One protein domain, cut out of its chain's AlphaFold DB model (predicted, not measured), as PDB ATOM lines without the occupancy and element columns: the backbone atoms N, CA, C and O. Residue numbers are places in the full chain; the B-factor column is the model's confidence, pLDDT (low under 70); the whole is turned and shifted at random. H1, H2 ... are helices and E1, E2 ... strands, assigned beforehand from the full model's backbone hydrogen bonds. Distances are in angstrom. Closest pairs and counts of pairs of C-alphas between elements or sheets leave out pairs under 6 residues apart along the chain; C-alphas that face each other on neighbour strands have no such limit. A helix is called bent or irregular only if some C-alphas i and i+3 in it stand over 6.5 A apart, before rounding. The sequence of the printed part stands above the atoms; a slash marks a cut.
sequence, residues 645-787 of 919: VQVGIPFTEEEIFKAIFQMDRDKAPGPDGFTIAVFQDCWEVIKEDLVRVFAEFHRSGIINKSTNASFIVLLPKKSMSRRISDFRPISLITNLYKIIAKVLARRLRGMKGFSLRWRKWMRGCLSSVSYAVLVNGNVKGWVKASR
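Overview. This is residues 645 to 787 of the 919 residues of the protein "Putative mitochondrial protein" of Vitis vinifera (UniProt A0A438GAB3). Crossed helices form one part of the domain, with H1 touching H2, H3 and H4, and a strongly twisted sheet of four strands forms the other, with no named helix on it. The sheet is two hairpins side by side, E1 with E2 and E3 with E4, and the link of the first, residues 717 to 726, lies at one end of the longest axis. The printed part has 143 residues with five named helices and four named strands, in the order H1 H2 H3 E1 E2 H4 H5 E3 E4; the sheet runs E2 E1 E3 E4 and is mixed. The class is mixed, helices and strands; the whole is compact, with a radius of gyration of the C-alphas of 16.6 A and spans of 51 by 35 by 25 A.

Along the chain. H1, residues 653 to 660, begins at C-alpha 653 at (20.650, 39.925, -21.827). H2 is residues 676 to 681, and H3, residues 683 to 700, is 24.4 A long and irregular: C-alphas 685 and 688 are 7.4 A apart. E1, residues 709 to 716, is 22.8 A long, and E2, residues 727 to 733, 18.3 A. H4, residues 735 to 748, is 19.7 A long, and H5, residues 756 to 767, 15.9 A. E3 is residues 770 to 775; E4, residues 778 to 784, ends at C-alpha 784 at (19.711, 39.098, 9.914).

Arrangement. H1 and H2 only just touch, with 3 pairs of C-alphas within 8 A, the closest Ile 660 and Gln 680 at 6.6 A. H3 touches H1 with residues 687 to 691 alone, about perpendicular at 75 degrees; the closest C-alphas, of Glu 653 and Val 691, are 6.3 A apart. H4 touches H1 with residues 739 to 743 alone, the C-alphas of Ala 659 and Val 743 being closest at 6.0 A. H4 and H5 are near each other. E1 and E2 are an antiparallel hairpin, with N 713 and O 730 at 2.9 A. E1 and E3 are parallel, with N 712 and O 772 at 2.8 A. E3 and E4 are an antiparallel hairpin, with N 773 and O 780 at 2.9 A. In H1, H2, H4 and H5 every O i to N i+4 pair is within hydrogen-bond range; in H3, 12 of 14 are.

Size, cuts and confidence. The two C-alphas farthest apart, of Val 645 and Met 720, are 51.5 A apart. The printed part has no cut. The link from H1 to H2, residues 661 to 675, is long. Mean pLDDT of the printed part is 82.2; residues 645 to 648, 719 and 749 to 753 are under 70.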
ATOM      1  N   VAL A 645      38.434  34.286 -17.848       46.31
ATOM      2  CA  VAL A 645      37.686  35.141 -18.777       46.31
ATOM      3  C   VAL A 645      36.188  35.255 -18.445       46.31
ATOM      4  O   VAL A 645      35.678  36.372 -18.375       46.31
ATOM      5  N   GLN A 646      35.480  34.153 -18.149       50.50
ATOM      6  CA  GLN A 646      34.023  34.175 -17.883       50.50
ATOM      7  C   GLN A 646      33.591  34.996 -16.650       50.50
ATOM      8  O   GLN A 646      32.406  35.296 -16.496       50.50
ATOM      9  N   VAL A 647      34.522  35.387 -15.772       53.22
ATOM     10  CA  VAL A 647      34.241  36.254 -14.609       53.22
ATOM     11  C   VAL A 647      34.644  37.716 -14.865       53.22
ATOM     12  O   VAL A 647      34.278  38.615 -14.107       53.22
ATOM     13  N   GLY A 648      35.390  37.981 -15.940       60.84
ATOM     14  CA  GLY A 648      35.677  39.335 -16.420       60.84
ATOM     15  C   GLY A 648      34.502  39.953 -17.184       60.84
ATOM     16  O   GLY A 648      34.251  41.151 -17.038       60.84
ATOM     17  N   ILE A 649      33.792  39.124 -17.960       77.50
ATOM     18  CA  ILE A 649      32.693  39.513 -18.855       77.50
ATOM     19  C   ILE A 649      31.427  39.885 -18.047       77.50
ATOM     20  O   ILE A 649      31.023  39.089 -17.190       77.50
ATOM     21  N   PRO A 650      30.761  41.023 -18.345       86.25
ATOM     22  CA  PRO A 650      29.436  41.375 -17.820       86.25
ATOM     23  C   PRO A 650      28.368  40.289 -18.010       86.25
ATOM     24  O   PRO A 650      28.542  39.352 -18.787       86.25
ATOM     25  N   PHE A 651      27.242  40.404 -17.309       90.94
ATOM     26  CA  PHE A 651      26.059  39.582 -17.593       90.94
ATOM     27  C   PHE A 651      25.388  40.080 -18.874       90.94
ATOM     28  O   PHE A 651      25.243  41.289 -19.049       90.94
ATOM     29  N   THR A 652      25.020  39.164 -19.772       91.56
ATOM     30  CA  THR A 652      24.374  39.507 -21.048       91.56
ATOM     31  C   THR A 652      22.862  39.326 -20.951       91.56
ATOM     32  O   THR A 652      22.371  38.551 -20.123       91.56
ATOM     33  N   GLU A 653      22.111  40.023 -21.803       92.75
ATOM     34  CA  GLU A 653      20.650  39.925 -21.827       92.75
ATOM     35  C   GLU A 653      20.187  38.483 -22.087       92.75
ATOM     36  O   GLU A 653      19.307  37.976 -21.393       92.75
ATOM     37  N   GLU A 654      20.844  37.756 -22.997       92.56
ATOM     38  CA  GLU A 654      20.476  36.379 -23.338       92.56
ATOM     39  C   GLU A 654      20.765  35.402 -22.192       92.56
ATOM     40  O   GLU A 654      20.103  34.369 -22.092       92.56
ATOM     41  N   GLU A 655      21.744  35.683 -21.327       91.38
ATOM     42  CA  GLU A 655      22.009  34.883 -20.126       91.38
ATOM     43  C   GLU A 655      20.891  35.054 -19.085       91.38
ATOM     44  O   GLU A 655      20.440  34.064 -18.496       91.38
ATOM     45  N   ILE A 656      20.415  36.291 -18.910       91.00
ATOM     46  CA  ILE A 656      19.316  36.662 -18.010       91.00
ATOM     47  C   ILE A 656      17.992  36.085 -18.538       91.00
ATOM     48  O   ILE A 656      17.317  35.344 -17.819       91.00
ATOM     49  N   PHE A 657      17.681  36.302 -19.819       91.69
ATOM     50  CA  PHE A 657      16.534  35.718 -20.522       91.69
ATOM     51  C   PHE A 657      16.511  34.188 -20.388       91.69
ATOM     52  O   PHE A 657      15.537  33.607 -19.905       91.69
ATOM     53  N   LYS A 658      17.623  33.507 -20.712       92.12
ATOM     54  CA  LYS A 658      17.727  32.041 -20.589       92.12
ATOM     55  C   LYS A 658      17.610  31.560 -19.142       92.12
ATOM     56  O   LYS A 658      17.305  30.387 -18.940       92.12
ATOM     57  N   ALA A 659      17.878  32.390 -18.131       90.25
ATOM     58  CA  ALA A 659      17.615  32.048 -16.734       90.25
ATOM     59  C   ALA A 659      16.122  32.161 -16.388       90.25
ATOM     60  O   ALA A 659      15.588  31.224 -15.795       90.25
ATOM     61  N   ILE A 660      15.459  33.244 -16.804       88.06
ATOM     62  CA  ILE A 660      14.036  33.529 -16.547       88.06
ATOM     63  C   ILE A 660      13.122  32.530 -17.264       88.06
ATOM     64  O   ILE A 660      12.314  31.866 -16.617       88.06
ATOM     65  N   PHE A 661      13.292  32.339 -18.572       90.19
ATOM     66  CA  PHE A 661      12.456  31.445 -19.389       90.19
ATOM     67  C   PHE A 661      12.768  29.944 -19.187       90.19
ATOM     68  O   PHE A 661      12.107  29.082 -19.758       90.19
ATOM     69  N   GLN A 662      13.752  29.608 -18.342       87.88
ATOM     70  CA  GLN A 662      13.989  28.244 -17.831       87.88
ATOM     71  C   GLN A 662      13.559  28.073 -16.363       87.88
ATOM     72  O   GLN A 662      13.890  27.068 -15.724       87.88
ATOM     73  N   MET A 663      12.864  29.057 -15.788       82.31
ATOM     74  CA  MET A 663      12.239  28.944 -14.477       82.31
ATOM     75  C   MET A 663      10.740  28.689 -14.624       82.31
ATOM     76  O   MET A 663      10.076  29.238 -15.494       82.31
ATOM     77  N   ASP A 664      10.234  27.819 -13.754       84.31
ATOM     78  CA  ASP A 664       8.809  27.513 -13.671       84.31
ATOM     79  C   ASP A 664       8.008  28.750 -13.232       84.31
ATOM     80  O   ASP A 664       8.470  29.474 -12.341       84.31
ATOM     81  N   ARG A 665       6.848  28.990 -13.859       85.06
ATOM     82  CA  ARG A 665       6.027  30.205 -13.658       85.06
ATOM     83  C   ARG A 665       5.421  30.232 -12.258       85.06
ATOM     84  O   ARG A 665       5.523  31.245 -11.565       85.06
ATOM     85  N   ASP A 666       4.941  29.075 -11.810       80.62
ATOM     86  CA  ASP A 666       4.179  28.874 -10.569       80.62
ATOM     87  C   ASP A 666       5.079  28.787  -9.319       80.62
ATOM     88  O   ASP A 666       4.726  28.233  -8.276       80.62
ATOM     89  N   LYS A 667       6.298  29.332  -9.409       76.38
ATOM     90  CA  LYS A 667       7.215  29.420  -8.275       76.38
ATOM     91  C   LYS A 667       6.743  30.472  -7.292       76.38
ATOM     92  O   LYS A 667       6.790  31.666  -7.593       76.38
ATOM     93  N   ALA A 668       6.418  29.993  -6.090       80.06
ATOM     94  CA  ALA A 668       6.078  30.803  -4.928       80.06
ATOM     95  C   ALA A 668       6.956  32.077  -4.832       80.06
ATOM     96  O   ALA A 668       8.197  31.986  -4.928       80.06
ATOM     97  N   PRO A 669       6.330  33.258  -4.683       80.94
ATOM     98  CA  PRO A 669       7.037  34.532  -4.603       80.94
ATOM     99  C   PRO A 669       7.849  34.639  -3.306       80.94
ATOM    100  O   PRO A 669       7.781  33.769  -2.436       80.94
ATOM    101  N   GLY A 670       8.664  35.686  -3.192       84.50
ATOM    102  CA  GLY A 670       9.257  36.082  -1.917       84.50
ATOM    103  C   GLY A 670       8.408  37.152  -1.220       84.50
ATOM    104  O   GLY A 670       7.220  37.298  -1.519       84.50
ATOM    105  N   PRO A 671       9.025  37.965  -0.343       82.56
ATOM    106  CA  PRO A 671       8.404  39.163   0.237       82.56
ATOM    107  C   PRO A 671       7.989  40.234  -0.785       82.56
ATOM    108  O   PRO A 671       7.360  41.219  -0.418       82.56
ATOM    109  N   ASP A 672       8.371  40.057  -2.051       77.81
ATOM    110  CA  ASP A 672       8.075  40.911  -3.197       77.81
ATOM    111  C   ASP A 672       6.733  40.595  -3.882       77.81
ATOM    112  O   ASP A 672       6.284  41.387  -4.703       77.81
ATOM    113  N   GLY A 673       6.089  39.459  -3.584       78.19
ATOM    114  CA  GLY A 673       4.779  39.070  -4.135       78.19
ATOM    115  C   GLY A 673       4.771  38.661  -5.620       78.19
ATOM    116  O   GLY A 673       4.006  37.779  -6.003       78.19
ATOM    117  N   PHE A 674       5.648  39.230  -6.451       77.31
ATOM    118  CA  PHE A 674       5.763  38.912  -7.877       77.31
ATOM    119  C   PHE A 674       6.145  37.447  -8.120       77.31
ATOM    120  O   PHE A 674       7.138  36.960  -7.577       77.31
ATOM    121  N   THR A 675       5.407  36.747  -8.986       81.25
ATOM    122  CA  THR A 675       5.725  35.390  -9.479       81.25
ATOM    123  C   THR A 675       6.712  35.434 -10.655       81.25
ATOM    124  O   THR A 675       7.068  36.509 -11.132       81.25
ATOM    125  N   ILE A 676       7.173  34.277 -11.151       84.38
ATOM    126  CA  ILE A 676       8.052  34.230 -12.337       84.38
ATOM    127  C   ILE A 676       7.296  34.552 -13.633       84.38
ATOM    128  O   ILE A 676       7.922  35.049 -14.568       84.38
ATOM    129  N   ALA A 677       5.973  34.354 -13.671       77.06
ATOM    130  CA  ALA A 677       5.135  34.764 -14.801       77.06
ATOM    131  C   ALA A 677       5.335  36.252 -15.141       77.06
ATOM    132  O   ALA A 677       5.666  36.564 -16.276       77.06
ATOM    133  N   VAL A 678       5.318  37.147 -14.146       77.94
ATOM    134  CA  VAL A 678       5.546  38.596 -14.343       77.94
ATOM    135  C   VAL A 678       6.876  38.890 -15.056       77.94
ATOM    136  O   VAL A 678       6.941  39.768 -15.912       77.94
ATOM    137  N   PHE A 679       7.937  38.129 -14.763       83.50
ATOM    138  CA  PHE A 679       9.247  38.318 -15.399       83.50
ATOM    139  C   PHE A 679       9.340  37.754 -16.827       83.50
ATOM    140  O   PHE A 679      10.240  38.143 -17.569       83.50
ATOM    141  N   GLN A 680       8.448  36.833 -17.202       84.88
ATOM    142  CA  GLN A 680       8.348  36.277 -18.556       84.88
ATOM    143  C   GLN A 680       7.395  37.116 -19.418       84.88
ATOM    144  O   GLN A 680       7.747  37.512 -20.524       84.88
ATOM    145  N   ASP A 681       6.222  37.435 -18.881       78.88
ATOM    146  CA  ASP A 681       5.121  38.076 -19.598       78.88
ATOM    147  C   ASP A 681       5.405  39.568 -19.848       78.88
ATOM    148  O   ASP A 681       5.116  40.089 -20.922       78.88
ATOM    149  N   CYS A 682       6.044  40.252 -18.890       79.75
ATOM    150  CA  CYS A 682       6.442  41.658 -19.019       79.75
ATOM    151  C   CYS A 682       7.894  41.839 -19.504       79.75
ATOM    152  O   CYS A 682       8.439  42.937 -19.366       79.75
ATOM    153  N   TRP A 683       8.540  40.793 -20.046       85.88
ATOM    154  CA  TRP A 683       9.971  40.802 -20.393       85.88
ATOM    155  C   TRP A 683      10.385  42.021 -21.233       85.88
ATOM    156  O   TRP A 683      11.335  42.711 -20.869       85.88
ATOM    157  N   GLU A 684       9.635  42.341 -22.292       80.38
ATOM    158  CA  GLU A 684       9.936  43.467 -23.190       80.38
ATOM    159  C   GLU A 684       9.959  44.836 -22.490       80.38
ATOM    160  O   GLU A 684      10.658  45.736 -22.948       80.38
ATOM    161  N   VAL A 685       9.248  44.979 -21.364       76.06
ATOM    162  CA  VAL A 685       9.213  46.203 -20.548       76.06
ATOM    163  C   VAL A 685      10.359  46.228 -19.531       76.06
ATOM    164  O   VAL A 685      10.991  47.260 -19.336       76.06
ATOM    165  N   ILE A 686      10.640  45.099 -18.870       80.31
ATOM    166  CA  ILE A 686      11.553  45.054 -17.711       80.31
ATOM    167  C   ILE A 686      13.004  44.687 -18.053       80.31
ATOM    168  O   ILE A 686      13.883  44.821 -17.199       80.31
ATOM    169  N   LYS A 687      13.270  44.180 -19.265       84.25
ATOM    170  CA  LYS A 687      14.584  43.646 -19.670       84.25
ATOM    171  C   LYS A 687      15.727  44.627 -19.439       84.25
ATOM    172  O   LYS A 687      16.764  44.233 -18.906       84.25
ATOM    173  N   GLU A 688      15.524  45.907 -19.746       82.19
ATOM    174  CA  GLU A 688      16.555  46.922 -19.544       82.19
ATOM    175  C   GLU A 688      16.877  47.140 -18.064       82.19
ATOM    176  O   GLU A 688      18.049  47.215 -17.705       82.19
ATOM    177  N   ASP A 689      15.870  47.208 -17.189       83.06
ATOM    178  CA  ASP A 689      16.091  47.368 -15.748       83.06
ATOM    179  C   ASP A 689      16.760  46.145 -15.134       83.06
ATOM    180  O   ASP A 689      17.641  46.284 -14.283       83.06
ATOM    181  N   LEU A 690      16.436  44.945 -15.617       85.50
ATOM    182  CA  LEU A 690      17.160  43.736 -15.238       85.50
ATOM    183  C   LEU A 690      18.626  43.807 -15.684       85.50
ATOM    184  O   LEU A 690      19.513  43.563 -14.866       85.50
ATOM    185  N   VAL A 691      18.910  44.201 -16.929       88.25
ATOM    186  CA  VAL A 691      20.286  44.393 -17.420       88.25
ATOM    187  C   VAL A 691      21.016  45.482 -16.618       88.25
ATOM    188  O   VAL A 691      22.164  45.265 -16.224       88.25
ATOM    189  N   ARG A 692      20.358  46.600 -16.272       85.25
ATOM    190  CA  ARG A 692      20.897  47.656 -15.389       85.25
ATOM    191  C   ARG A 692      21.240  47.109 -13.995       85.25
ATOM    192  O   ARG A 692      22.361  47.308 -13.527       85.25
ATOM    193  N   VAL A 693      20.334  46.361 -13.358       85.81
ATOM    194  CA  VAL A 693      20.550  45.721 -12.043       85.81
ATOM    195  C   VAL A 693      21.700  44.711 -12.089       85.81
ATOM    196  O   VAL A 693      22.558  44.708 -11.204       85.81
ATOM    197  N   PHE A 694      21.773  43.879 -13.129       89.94
ATOM    198  CA  PHE A 694      22.865  42.923 -13.307       89.94
ATOM    199  C   PHE A 694      24.209  43.615 -13.595       89.94
ATOM    200  O   PHE A 694      25.237  43.174 -13.077       89.94
ATOM    201  N   ALA A 695      24.231  44.712 -14.356       88.44
ATOM    202  CA  ALA A 695      25.435  45.511 -14.597       88.44
ATOM    203  C   ALA A 695      25.936  46.208 -13.318       88.44
ATOM    204  O   ALA A 695      27.145  46.237 -13.062       88.44
ATOM    205  N   GLU A 696      25.025  46.707 -12.477       87.88
ATOM    206  CA  GLU A 696      25.372  47.245 -11.161       87.88
ATOM    207  C   GLU A 696      25.935  46.152 -10.248       87.88
ATOM    208  O   GLU A 696      27.028  46.299  -9.702       87.88
ATOM    209  N   PHE A 697      25.262  45.003 -10.149       89.31
ATOM    210  CA  PHE A 697      25.745  43.860  -9.374       89.31
ATOM    211  C   PHE A 697      27.101  43.331  -9.882       89.31
ATOM    212  O   PHE A 697      27.975  42.984  -9.086       89.31
ATOM    213  N   HIS A 698      27.349  43.346 -11.195       88.94
ATOM    214  CA  HIS A 698      28.650  43.007 -11.780       88.94
ATOM    215  C   HIS A 698      29.778  43.938 -11.290       88.94
ATOM    216  O   HIS A 698      30.897  43.474 -11.040       88.94
ATOM    217  N   ARG A 699      29.488  45.238 -11.123       87.31
ATOM    218  CA  ARG A 699      30.446  46.276 -10.704       87.31
ATOM    219  C   ARG A 699      30.617  46.342  -9.182       87.31
ATOM    220  O   ARG A 699      31.733  46.207  -8.674       87.31
ATOM    221  N   SER A 700      29.524  46.538  -8.449       87.69
ATOM    222  CA  SER A 700      29.520  46.698  -6.992       87.69
ATOM    223  C   SER A 700      29.645  45.365  -6.257       87.69
ATOM    224  O   SER A 700      30.370  45.289  -5.266       87.69
ATOM    225  N   GLY A 701      28.997  44.307  -6.746       86.38
ATOM    226  CA  GLY A 701      28.804  43.050  -6.023       86.38
ATOM    227  C   GLY A 701      27.882  43.162  -4.811       86.38
ATOM    228  O   GLY A 701      27.954  42.312  -3.931       86.38
ATOM    229  N   ILE A 702      27.051  44.206  -4.745       84.44
ATOM    230  CA  ILE A 702      26.108  44.467  -3.653       84.44
ATOM    231  C   ILE A 702      24.696  44.081  -4.113       84.44
ATOM    232  O   ILE A 702      24.317  44.358  -5.247       84.44
ATOM    233  N   ILE A 703      23.909  43.460  -3.228       85.12
ATOM    234  CA  ILE A 703      22.478  43.196  -3.444       85.12
ATOM    235  C   ILE A 703      21.674  44.001  -2.423       85.12
ATOM    236  O   ILE A 703      21.988  43.975  -1.228       85.12
ATOM    237  N   ASN A 704      20.639  44.705  -2.896       79.75
ATOM    238  CA  ASN A 704      19.742  45.505  -2.063       79.75
ATOM    239  C   ASN A 704      19.078  44.637  -0.974       79.75
ATOM    240  O   ASN A 704      18.696  43.494  -1.224       79.75
ATOM    241  N   LYS A 705      18.924  45.190   0.234       80.00
ATOM    242  CA  LYS A 705      18.338  44.513   1.402       80.00
ATOM    243  C   LYS A 705      16.910  44.026   1.129       80.00
ATOM    244  O   LYS A 705      16.568  42.934   1.557       80.00
ATOM    245  N   SER A 706      16.103  44.794   0.389       79.06
ATOM    246  CA  SER A 706      14.752  44.378  -0.019       79.06
ATOM    247  C   SER A 706      14.791  43.180  -0.972       79.06
ATOM    248  O   SER A 706      14.100  42.192  -0.754       79.06
ATOM    249  N   THR A 707      15.665  43.214  -1.980       83.00
ATOM    250  CA  THR A 707      15.886  42.099  -2.912       83.00
ATOM    251  C   THR A 707      16.418  40.849  -2.205       83.00
ATOM    252  O   THR A 707      16.060  39.739  -2.584       83.00
ATOM    253  N   ASN A 708      17.255  40.998  -1.176       86.88
ATOM    254  CA  ASN A 708      17.835  39.865  -0.452       86.88
ATOM    255  C   ASN A 708      16.995  39.390   0.756       86.88
ATOM    256  O   ASN A 708      17.393  38.449   1.451       86.88
ATOM    257  N   ALA A 709      15.829  40.005   0.986       87.31
ATOM    258  CA  ALA A 709      14.862  39.583   1.990       87.31
ATOM    259  C   ALA A 709      14.212  38.242   1.616       87.31
ATOM    260  O   ALA A 709      13.992  37.927   0.443       87.31
ATOM    261  N   SER A 710      13.909  37.435   2.631       90.56
ATOM    262  CA  SER A 710      13.358  36.088   2.470       90.56
ATOM    263  C   SER A 710      12.313  35.808   3.555       90.56
ATOM    264  O   SER A 710      12.542  36.143   4.716       90.56
ATOM    265  N   PHE A 711      11.212  35.130   3.231       88.56
ATOM    266  CA  PHE A 711      10.353  34.536   4.265       88.56
ATOM    267  C   PHE A 711      10.789  33.103   4.584       88.56
ATOM    268  O   PHE A 711      11.233  32.381   3.694       88.56
ATOM    269  N   ILE A 712      10.650  32.675   5.838       89.19
ATOM    270  CA  ILE A 712      10.827  31.280   6.256       89.19
ATOM    271  C   ILE A 712       9.451  30.631   6.412       89.19
ATOM    272  O   ILE A 712       8.657  31.060   7.247       89.19
ATOM    273  N   VAL A 713       9.202  29.572   5.639       85.88
ATOM    274  CA  VAL A 713       8.023  28.698   5.747       85.88
ATOM    275  C   VAL A 713       8.450  27.338   6.292       85.88
ATOM    276  O   VAL A 713       9.434  26.761   5.830       85.88
ATOM    277  N   LEU A 714       7.710  26.804   7.259       84.56
ATOM    278  CA  LEU A 714       7.976  25.495   7.857       84.56
ATOM    279  C   LEU A 714       7.207  24.392   7.116       84.56
ATOM    280  O   LEU A 714       5.992  24.284   7.257       84.56
ATOM    281  N   LEU A 715       7.904  23.540   6.356       82.62
ATOM    282  CA  LEU A 715       7.297  22.348   5.746       82.62
ATOM    283  C   LEU A 715       7.500  21.109   6.637       82.62
ATOM    284  O   LEU A 715       8.639  20.845   7.032       82.62
ATOM    285  N   PRO A 716       6.462  20.316   6.954       82.00
ATOM    286  CA  PRO A 716       6.620  19.108   7.764       82.00
ATOM    287  C   PRO A 716       7.462  18.048   7.033       82.00
ATOM    288  O   PRO A 716       7.267  17.794   5.845       82.00
ATOM    289  N   LYS A 717       8.397  17.399   7.742       77.19
ATOM    290  CA  LYS A 717       9.199  16.276   7.208       77.19
ATOM    291  C   LYS A 717       8.461  14.935   7.286       77.19
ATOM    292  O   LYS A 717       8.845  14.011   6.581       77.19
ATOM    293  N   LYS A 718       7.452  14.816   8.155       77.88
ATOM    294  CA  LYS A 718       6.660  13.600   8.404       77.88
ATOM    295  C   LYS A 718       5.186  13.956   8.633       77.88
ATOM    296  O   LYS A 718       4.885  15.098   8.971       77.88
ATOM    297  N   SER A 719       4.282  12.992   8.467       62.66
ATOM    298  CA  SER A 719       2.824  13.190   8.572       62.66
ATOM    299  C   SER A 719       2.362  13.706   9.942       62.66
ATOM    300  O   SER A 719       1.472  14.546   9.997       62.66
ATOM    301  N   MET A 720       2.998  13.271  11.036       72.00
ATOM    302  CA  MET A 720       2.738  13.767  12.396       72.00
ATOM    303  C   MET A 720       3.935  14.541  12.970       72.00
ATOM    304  O   MET A 720       4.641  14.066  13.862       72.00
ATOM    305  N   SER A 721       4.206  15.732  12.436       73.56
ATOM    306  CA  SER A 721       5.240  16.642  12.961       73.56
ATOM    307  C   SER A 721       4.774  17.330  14.249       73.56
ATOM    308  O   SER A 721       3.932  18.219  14.189       73.56
ATOM    309  N   ARG A 722       5.336  16.941  15.407       73.75
ATOM    310  CA  ARG A 722       5.007  17.536  16.723       73.75
ATOM    311  C   ARG A 722       6.062  18.522  17.237       73.75
ATOM    312  O   ARG A 722       5.723  19.427  17.983       73.75
ATOM    313  N   ARG A 723       7.338  18.366  16.859       75.31
ATOM    314  CA  ARG A 723       8.443  19.239  17.313       75.31
ATOM    315  C   ARG A 723       8.935  20.133  16.181       75.31
ATOM    316  O   ARG A 723       8.930  19.708  15.030       75.31
ATOM    317  N   ILE A 724       9.474  21.317  16.486       72.31
ATOM    318  CA  ILE A 724      10.047  22.222  15.466       72.31
ATOM    319  C   ILE A 724      11.155  21.550  14.624       72.31
ATOM    320  O   ILE A 724      11.283  21.803  13.427       72.31
ATOM    321  N   SER A 725      11.893  20.598  15.206       74.06
ATOM    322  CA  SER A 725      12.894  19.771  14.517       74.06
ATOM    323  C   SER A 725      12.308  18.795  13.481       74.06
ATOM    324  O   SER A 725      13.030  18.364  12.573       74.06
ATOM    325  N   ASP A 726      11.007  18.495  13.532       78.31
ATOM    326  CA  ASP A 726      10.283  17.751  12.496       78.31
ATOM    327  C   ASP A 726       9.942  18.620  11.269       78.31
ATOM    328  O   ASP A 726       9.576  18.076  10.230       78.31
ATOM    329  N   PHE A 727      10.126  19.945  11.319       80.69
ATOM    330  CA  PHE A 727       9.886  20.850  10.189       80.69
ATOM    331  C   PHE A 727      11.177  21.239   9.454       80.69
ATOM    332  O   PHE A 727      12.277  21.264  10.013       80.69
ATOM    333  N   ARG A 728      11.058  21.505   8.153       79.44
ATOM    334  CA  ARG A 728      12.123  21.930   7.239       79.44
ATOM    335  C   ARG A 728      11.886  23.411   6.877       79.44
ATOM    336  O   ARG A 728      10.891  23.686   6.208       79.44
ATOM    337  N   PRO A 729      12.743  24.353   7.318       85.56
ATOM    338  CA  PRO A 729      12.572  25.776   7.035       85.56
ATOM    339  C   PRO A 729      12.974  26.096   5.589       85.56
ATOM    340  O   PRO A 729      14.152  26.060   5.243       85.56
ATOM    341  N   ILE A 730      12.001  26.421   4.741       86.75
ATOM    342  CA  ILE A 730      12.211  26.830   3.348       86.75
ATOM    343  C   ILE A 730      12.274  28.355   3.259       86.75
ATOM    344  O   ILE A 730      11.387  29.046   3.755       86.75
ATOM    345  N   SER A 731      13.303  28.875   2.593       89.56
ATOM    346  CA  SER A 731      13.473  30.299   2.305       89.56
ATOM    347  C   SER A 731      12.740  30.691   1.017       89.56
ATOM    348  O   SER A 731      13.245  30.474  -0.087       89.56
ATOM    349  N   LEU A 732      11.578  31.330   1.146       89.44
ATOM    350  CA  LEU A 732      10.916  32.049   0.058       89.44
ATOM    351  C   LEU A 732      11.660  33.367  -0.207       89.44
ATOM    352  O   LEU A 732      11.390  34.398   0.403       89.44
ATOM    353  N   ILE A 733      12.651  33.301  -1.091       90.50
ATOM    354  CA  ILE A 733      13.432  34.439  -1.605       90.50
ATOM    355  C   ILE A 733      12.696  35.194  -2.719       90.50
ATOM    356  O   ILE A 733      11.922  34.588  -3.465       90.50
ATOM    357  N   THR A 734      12.995  36.489  -2.885       87.62
ATOM    358  CA  THR A 734      12.471  37.312  -3.997       87.62
ATOM    359  C   THR A 734      12.766  36.700  -5.362       87.62
ATOM    360  O   THR A 734      13.791  36.033  -5.549       87.62
ATOM    361  N   ASN A 735      11.895  36.922  -6.349       85.19
ATOM    362  CA  ASN A 735      12.127  36.368  -7.684       85.19
ATOM    363  C   ASN A 735      13.299  37.052  -8.407       85.19
ATOM    364  O   ASN A 735      14.074  36.361  -9.070       85.19
ATOM    365  N   LEU A 736      13.545  38.343  -8.157       85.50
ATOM    366  CA  LEU A 736      14.747  39.033  -8.641       85.50
ATOM    367  C   LEU A 736      16.044  38.387  -8.111       85.50
ATOM    368  O   LEU A 736      16.952  38.107  -8.898       85.50
ATOM    369  N   TYR A 737      16.129  38.054  -6.813       91.31
ATOM    370  CA  TYR A 737      17.285  37.309  -6.301       91.31
ATOM    371  C   TYR A 737      17.342  35.873  -6.851       91.31
ATOM    372  O   TYR A 737      18.431  35.416  -7.200       91.31
ATOM    373  N   LYS A 738      16.207  35.165  -7.011       89.38
ATOM    374  CA  LYS A 738      16.199  33.826  -7.644       89.38
ATOM    375  C   LYS A 738      16.826  33.858  -9.047       89.38
ATOM    376  O   LYS A 738      17.552  32.924  -9.389       89.38
ATOM    377  N   ILE A 739      16.585  34.908  -9.838       89.38
ATOM    378  CA  ILE A 739      17.162  35.079 -11.183       89.38
ATOM    379  C   ILE A 739      18.682  35.311 -11.096       89.38
ATOM    380  O   ILE A 739      19.439  34.608 -11.770       89.38
ATOM    381  N   ILE A 740      19.151  36.199 -10.209       91.38
ATOM    382  CA  ILE A 740      20.591  36.433  -9.956       91.38
ATOM    383  C   ILE A 740      21.292  35.138  -9.512       91.38
ATOM    384  O   ILE A 740      22.291  34.732 -10.112       91.38
ATOM    385  N   ALA A 741      20.734  34.429  -8.528       91.69
ATOM    386  CA  ALA A 741      21.239  33.144  -8.048       91.69
ATOM    387  C   ALA A 741      21.274  32.076  -9.156       91.69
ATOM    388  O   ALA A 741      22.248  31.329  -9.273       91.69
ATOM    389  N   LYS A 742      20.244  32.020 -10.014       90.50
ATOM    390  CA  LYS A 742      20.174  31.098 -11.157       90.50
ATOM    391  C   LYS A 742      21.255  31.403 -12.198       90.50
ATOM    392  O   LYS A 742      21.888  30.461 -12.667       90.50
ATOM    393  N   VAL A 743      21.497  32.672 -12.534       91.44
ATOM    394  CA  VAL A 743      22.581  33.096 -13.444       91.44
ATOM    395  C   VAL A 743      23.954  32.745 -12.860       91.44
ATOM    396  O   VAL A 743      24.752  32.074 -13.516       91.44
ATOM    397  N   LEU A 744      24.208  33.082 -11.593       90.00
ATOM    398  CA  LEU A 744      25.463  32.748 -10.905       90.00
ATOM    399  C   LEU A 744      25.722  31.233 -10.863       90.00
ATOM    400  O   LEU A 744      26.837  30.794 -11.152       90.00
ATOM    401  N   ALA A 745      24.693  30.426 -10.587       87.12
ATOM    402  CA  ALA A 745      24.777  28.966 -10.609       87.12
ATOM    403  C   ALA A 745      25.016  28.387 -12.021       87.12
ATOM    404  O   ALA A 745      25.619  27.320 -12.153       87.12
ATOM    405  N   ARG A 746      24.597  29.075 -13.099       84.69
ATOM    406  CA  ARG A 746      24.978  28.693 -14.473       84.69
ATOM    407  C   ARG A 746      26.465  28.916 -14.698       84.69
ATOM    408  O   ARG A 746      27.139  27.959 -15.072       84.69
ATOM    409  N   ARG A 747      26.965  30.134 -14.435       84.25
ATOM    410  CA  ARG A 747      28.383  30.489 -14.622       84.25
ATOM    411  C   ARG A 747      29.308  29.588 -13.823       84.25
ATOM    412  O   ARG A 747      30.289  29.092 -14.364       84.25
ATOM    413  N   LEU A 748      28.961  29.319 -12.564       78.69
ATOM    414  CA  LEU A 748      29.749  28.495 -11.649       78.69
ATOM    415  C   LEU A 748      30.121  27.120 -12.233       78.69
ATOM    416  O   LEU A 748      31.240  26.667 -12.026       78.69
ATOM    417  N   ARG A 749      29.244  26.498 -13.031       69.50
ATOM    418  CA  ARG A 749      29.513  25.195 -13.670       69.50
ATOM    419  C   ARG A 749      30.539  25.252 -14.814       69.50
ATOM    420  O   ARG A 749      31.071  24.214 -15.182       69.50
ATOM    421  N   GLY A 750      30.826  26.436 -15.362       63.66
ATOM    422  CA  GLY A 750      31.902  26.664 -16.337       63.66
ATOM    423  C   GLY A 750      33.212  27.177 -15.722       63.66
ATOM    424  O   GLY A 750      34.253  27.159 -16.381       63.66
ATOM    425  N   MET A 751      33.198  27.630 -14.461       64.69
ATOM    426  CA  MET A 751      34.367  28.252 -13.835       64.69
ATOM    427  C   MET A 751      35.403  27.225 -13.366       64.69
ATOM    428  O   MET A 751      35.165  26.461 -12.435       64.69
ATOM    429  N   LYS A 752      36.626  27.318 -13.893       50.59
ATOM    430  CA  LYS A 752      37.804  26.620 -13.347       50.59
ATOM    431  C   LYS A 752      38.543  27.491 -12.316       50.59
ATOM    432  O   LYS A 752      39.725  27.766 -12.483       50.59
ATOM    433  N   GLY A 753      37.839  27.970 -11.283       59.22
ATOM    434  CA  GLY A 753      38.417  28.729 -10.158       59.22
ATOM    435  C   GLY A 753      37.542  29.864  -9.598       59.22
ATOM    436  O   GLY A 753      36.560  30.278 -10.208       59.22
ATOM    437  N   PHE A 754      37.925  30.402  -8.431       73.06
ATOM    438  CA  PHE A 754      37.176  31.443  -7.705       73.06
ATOM    439  C   PHE A 754      37.930  32.782  -7.679       73.06
ATOM    440  O   PHE A 754      38.812  32.982  -6.837       73.06
ATOM    441  N   SER A 755      37.592  33.718  -8.572       73.19
ATOM    442  CA  SER A 755      38.229  35.047  -8.629       73.19
ATOM    443  C   SER A 755      37.787  35.977  -7.486       73.19
ATOM    444  O   SER A 755      36.752  35.755  -6.857       73.19
ATOM    445  N   LEU A 756      38.534  37.061  -7.236       79.00
ATOM    446  CA  LEU A 756      38.155  38.093  -6.255       79.00
ATOM    447  C   LEU A 756      36.766  38.694  -6.537       79.00
ATOM    448  O   LEU A 756      35.985  38.884  -5.607       79.00
ATOM    449  N   ARG A 757      36.421  38.916  -7.814       81.62
ATOM    450  CA  ARG A 757      35.095  39.402  -8.232       81.62
ATOM    451  C   ARG A 757      33.986  38.400  -7.896       81.62
ATOM    452  O   ARG A 757      32.996  38.799  -7.294       81.62
ATOM    453  N   TRP A 758      34.174  37.107  -8.182       83.88
ATOM    454  CA  TRP A 758      33.193  36.085  -7.792       83.88
ATOM    455  C   TRP A 758      33.038  35.998  -6.268       83.88
ATOM    456  O   TRP A 758      31.918  35.972  -5.768       83.88
ATOM    457  N   ARG A 759      34.142  36.049  -5.505       85.62
ATOM    458  CA  ARG A 759      34.092  36.093  -4.030       85.62
ATOM    459  C   ARG A 759      33.317  37.318  -3.523       85.62
ATOM    460  O   ARG A 759      32.580  37.195  -2.549       85.62
ATOM    461  N   LYS A 760      33.438  38.476  -4.191       87.75
ATOM    462  CA  LYS A 760      32.655  39.688  -3.889       87.75
ATOM    463  C   LYS A 760      31.159  39.468  -4.142       87.75
ATOM    464  O   LYS A 760      30.358  39.785  -3.269       87.75
ATOM    465  N   TRP A 761      30.791  38.857  -5.271       89.88
ATOM    466  CA  TRP A 761      29.405  38.487  -5.584       89.88
ATOM    467  C   TRP A 761      28.811  37.519  -4.560       89.88
ATOM    468  O   TRP A 761      27.721  37.774  -4.056       89.88
ATOM    469  N   MET A 762      29.530  36.449  -4.204       89.69
ATOM    470  CA  MET A 762      29.064  35.500  -3.184       89.69
ATOM    471  C   MET A 762      28.910  36.182  -1.821       89.69
ATOM    472  O   MET A 762      27.903  35.975  -1.150       89.69
ATOM    473  N   ARG A 763      29.857  37.054  -1.437       89.06
ATOM    474  CA  ARG A 763      29.745  37.864  -0.215       89.06
ATOM    475  C   ARG A 763      28.468  38.704  -0.234       89.06
ATOM    476  O   ARG A 763      27.705  38.605   0.715       89.06
ATOM    477  N   GLY A 764      28.190  39.443  -1.310       88.31
ATOM    478  CA  GLY A 764      26.964  40.240  -1.440       88.31
ATOM    479  C   GLY A 764      25.670  39.420  -1.434       88.31
ATOM    480  O   GLY A 764      24.671  39.873  -0.881       88.31
ATOM    481  N   CYS A 765      25.687  38.199  -1.977       90.19
ATOM    482  CA  CYS A 765      24.548  37.278  -1.901       90.19
ATOM    483  C   CYS A 765      24.257  36.822  -0.464       90.19
ATOM    484  O   CYS A 765      23.093  36.626  -0.122       90.19
ATOM    485  N   LEU A 766      25.293  36.658   0.369       88.88
ATOM    486  CA  LEU A 766      25.195  36.073   1.711       88.88
ATOM    487  C   LEU A 766      25.115  37.113   2.844       88.88
ATOM    488  O   LEU A 766      24.429  36.874   3.833       88.88
ATOM    489  N   SER A 767      25.779  38.266   2.725       84.94
ATOM    490  CA  SER A 767      25.933  39.223   3.834       84.94
ATOM    491  C   SER A 767      24.764  40.195   4.015       84.94
ATOM    492  O   SER A 767      24.650  40.800   5.078       84.94
ATOM    493  N   SER A 768      23.911  40.385   3.001       81.12
ATOM    494  CA  SER A 768      22.727  41.262   3.093       81.12
ATOM    495  C   SER A 768      21.406  40.512   3.308       81.12
ATOM    496  O   SER A 768      20.346  41.129   3.223       81.12
ATOM    497  N   VAL A 769      21.452  39.206   3.602       87.62
ATOM    498  CA  VAL A 769      20.255  38.370   3.792       87.62
ATOM    499  C   VAL A 769      19.524  38.730   5.086       87.62
ATOM    500  O   VAL A 769      20.098  38.693   6.180       87.62
ATOM    501  N   SER A 770      18.225  38.994   4.962       88.44
ATOM    502  CA  SER A 770      17.283  39.045   6.079       88.44
ATOM    503  C   SER A 770      16.201  37.977   5.930       88.44
ATOM    504  O   SER A 770      15.784  37.625   4.822       88.44
ATOM    505  N   TYR A 771      15.744  37.474   7.070       89.50
ATOM    506  CA  TYR A 771      14.652  36.522   7.203       89.50
ATOM    507  C   TYR A 771      13.518  37.138   8.016       89.50
ATOM    508  O   TYR A 771      13.787  37.856   8.973       89.50
ATOM    509  N   ALA A 772      12.277  36.786   7.704       88.19
ATOM    510  CA  ALA A 772      11.179  36.826   8.667       88.19
ATOM    511  C   ALA A 772      10.412  35.503   8.617       88.19
ATOM    512  O   ALA A 772      10.335  34.869   7.563       88.19
ATOM    513  N   VAL A 773       9.877  35.049   9.747       85.38
ATOM    514  CA  VAL A 773       9.168  33.765   9.834       85.38
ATOM    515  C   VAL A 773       7.693  33.981   9.517       85.38
ATOM    516  O   VAL A 773       7.076  34.902  10.048       85.38
ATOM    517  N   LEU A 774       7.121  33.136   8.657       80.81
ATOM    518  CA  LEU A 774       5.679  33.093   8.424       80.81
ATOM    519  C   LEU A 774       5.033  32.132   9.425       80.81
ATOM    520  O   LEU A 774       5.182  30.915   9.315       80.81
ATOM    521  N   VAL A 775       4.304  32.689  10.390       77.12
ATOM    522  CA  VAL A 775       3.543  31.950  11.405       77.12
ATOM    523  C   VAL A 775       2.061  32.155  11.114       77.12
ATOM    524  O   VAL A 775       1.567  33.277  11.200       77.12
ATOM    525  N   ASN A 776       1.353  31.094  10.721       74.56
ATOM    526  CA  ASN A 776      -0.066  31.139  10.332       74.56
ATOM    527  C   ASN A 776      -0.366  32.280   9.331       74.56
ATOM    528  O   ASN A 776      -1.233  33.121   9.562       74.56
ATOM    529  N   GLY A 777       0.437  32.365   8.264       72.00
ATOM    530  CA  GLY A 777       0.363  33.414   7.233       72.00
ATOM    531  C   GLY A 777       0.922  34.787   7.635       72.00
ATOM    532  O   GLY A 777       1.200  35.604   6.764       72.00
ATOM    533  N   ASN A 778       1.149  35.042   8.924       74.81
ATOM    534  CA  ASN A 778       1.605  36.335   9.428       74.81
ATOM    535  C   ASN A 778       3.135  36.422   9.478       74.81
ATOM    536  O   ASN A 778       3.805  35.524   9.989       74.81
ATOM    537  N   VAL A 779       3.689  37.538   9.001       81.06
ATOM    538  CA  VAL A 779       5.130  37.828   9.053       81.06
ATOM    539  C   VAL A 779       5.529  38.216  10.480       81.06
ATOM    540  O   VAL A 779       4.985  39.164  11.046       81.06
ATOM    541  N   LYS A 780       6.501  37.510  11.069       80.75
ATOM    542  CA  LYS A 780       7.030  37.770  12.418       80.75
ATOM    543  C   LYS A 780       8.562  37.844  12.409       80.75
ATOM    544  O   LYS A 780       9.216  37.016  11.781       80.75
ATOM    545  N   GLY A 781       9.105  38.827  13.136       73.81
ATOM    546  CA  GLY A 781      10.529  38.970  13.478       73.81
ATOM    547  C   GLY A 781      11.501  39.055  12.294       73.81
ATOM    548  O   GLY A 781      11.961  38.031  11.799       73.81
ATOM    549  N   TRP A 782      11.892  40.268  11.882       84.62
ATOM    550  CA  TRP A 782      12.979  40.442  10.909       84.62
ATOM    551  C   TRP A 782      14.351  40.190  11.554       84.62
ATOM    552  O   TRP A 782      14.833  40.994  12.349       84.62
ATOM    553  N   VAL A 783      15.003  39.093  11.170       86.44
ATOM    554  CA  VAL A 783      16.307  38.637  11.677       86.44
ATOM    555  C   VAL A 783      17.356  38.691  10.559       86.44
ATOM    556  O   VAL A 783      17.088  38.303   9.421       86.44
ATOM    557  N   LYS A 784      18.575  39.157  10.857       85.25
ATOM    558  CA  LYS A 784      19.711  39.098   9.914       85.25
ATOM    559  C   LYS A 784      20.355  37.712   9.918       85.25
ATOM    560  O   LYS A 784      20.546  37.123  10.979       85.25
ATOM    561  N   ALA A 785      20.769  37.226   8.752       82.56
ATOM    562  CA  ALA A 785      21.573  36.010   8.670       82.56
ATOM    563  C   ALA A 785      22.982  36.238   9.253       82.56
ATOM    564  O   ALA A 785      23.715  37.105   8.783       82.56
ATOM    565  N   SER A 786      23.378  35.436  10.245       77.88
ATOM    566  CA  SER A 786      24.764  35.371  10.746       77.88
ATOM    567  C   SER A 786      25.540  34.167  10.200       77.88
ATOM    568  O   SER A 786      26.763  34.211  10.096       77.88
ATOM    569  N   ARG A 787      24.832  33.087   9.843       79.44
ATOM    570  CA  ARG A 787      25.370  31.832   9.295       79.44
ATOM    571  C   ARG A 787      24.294  31.065   8.522       79.44
ATOM    572  O   ARG A 787      23.108  31.368   8.643       79.44
TER     573      ARG A 787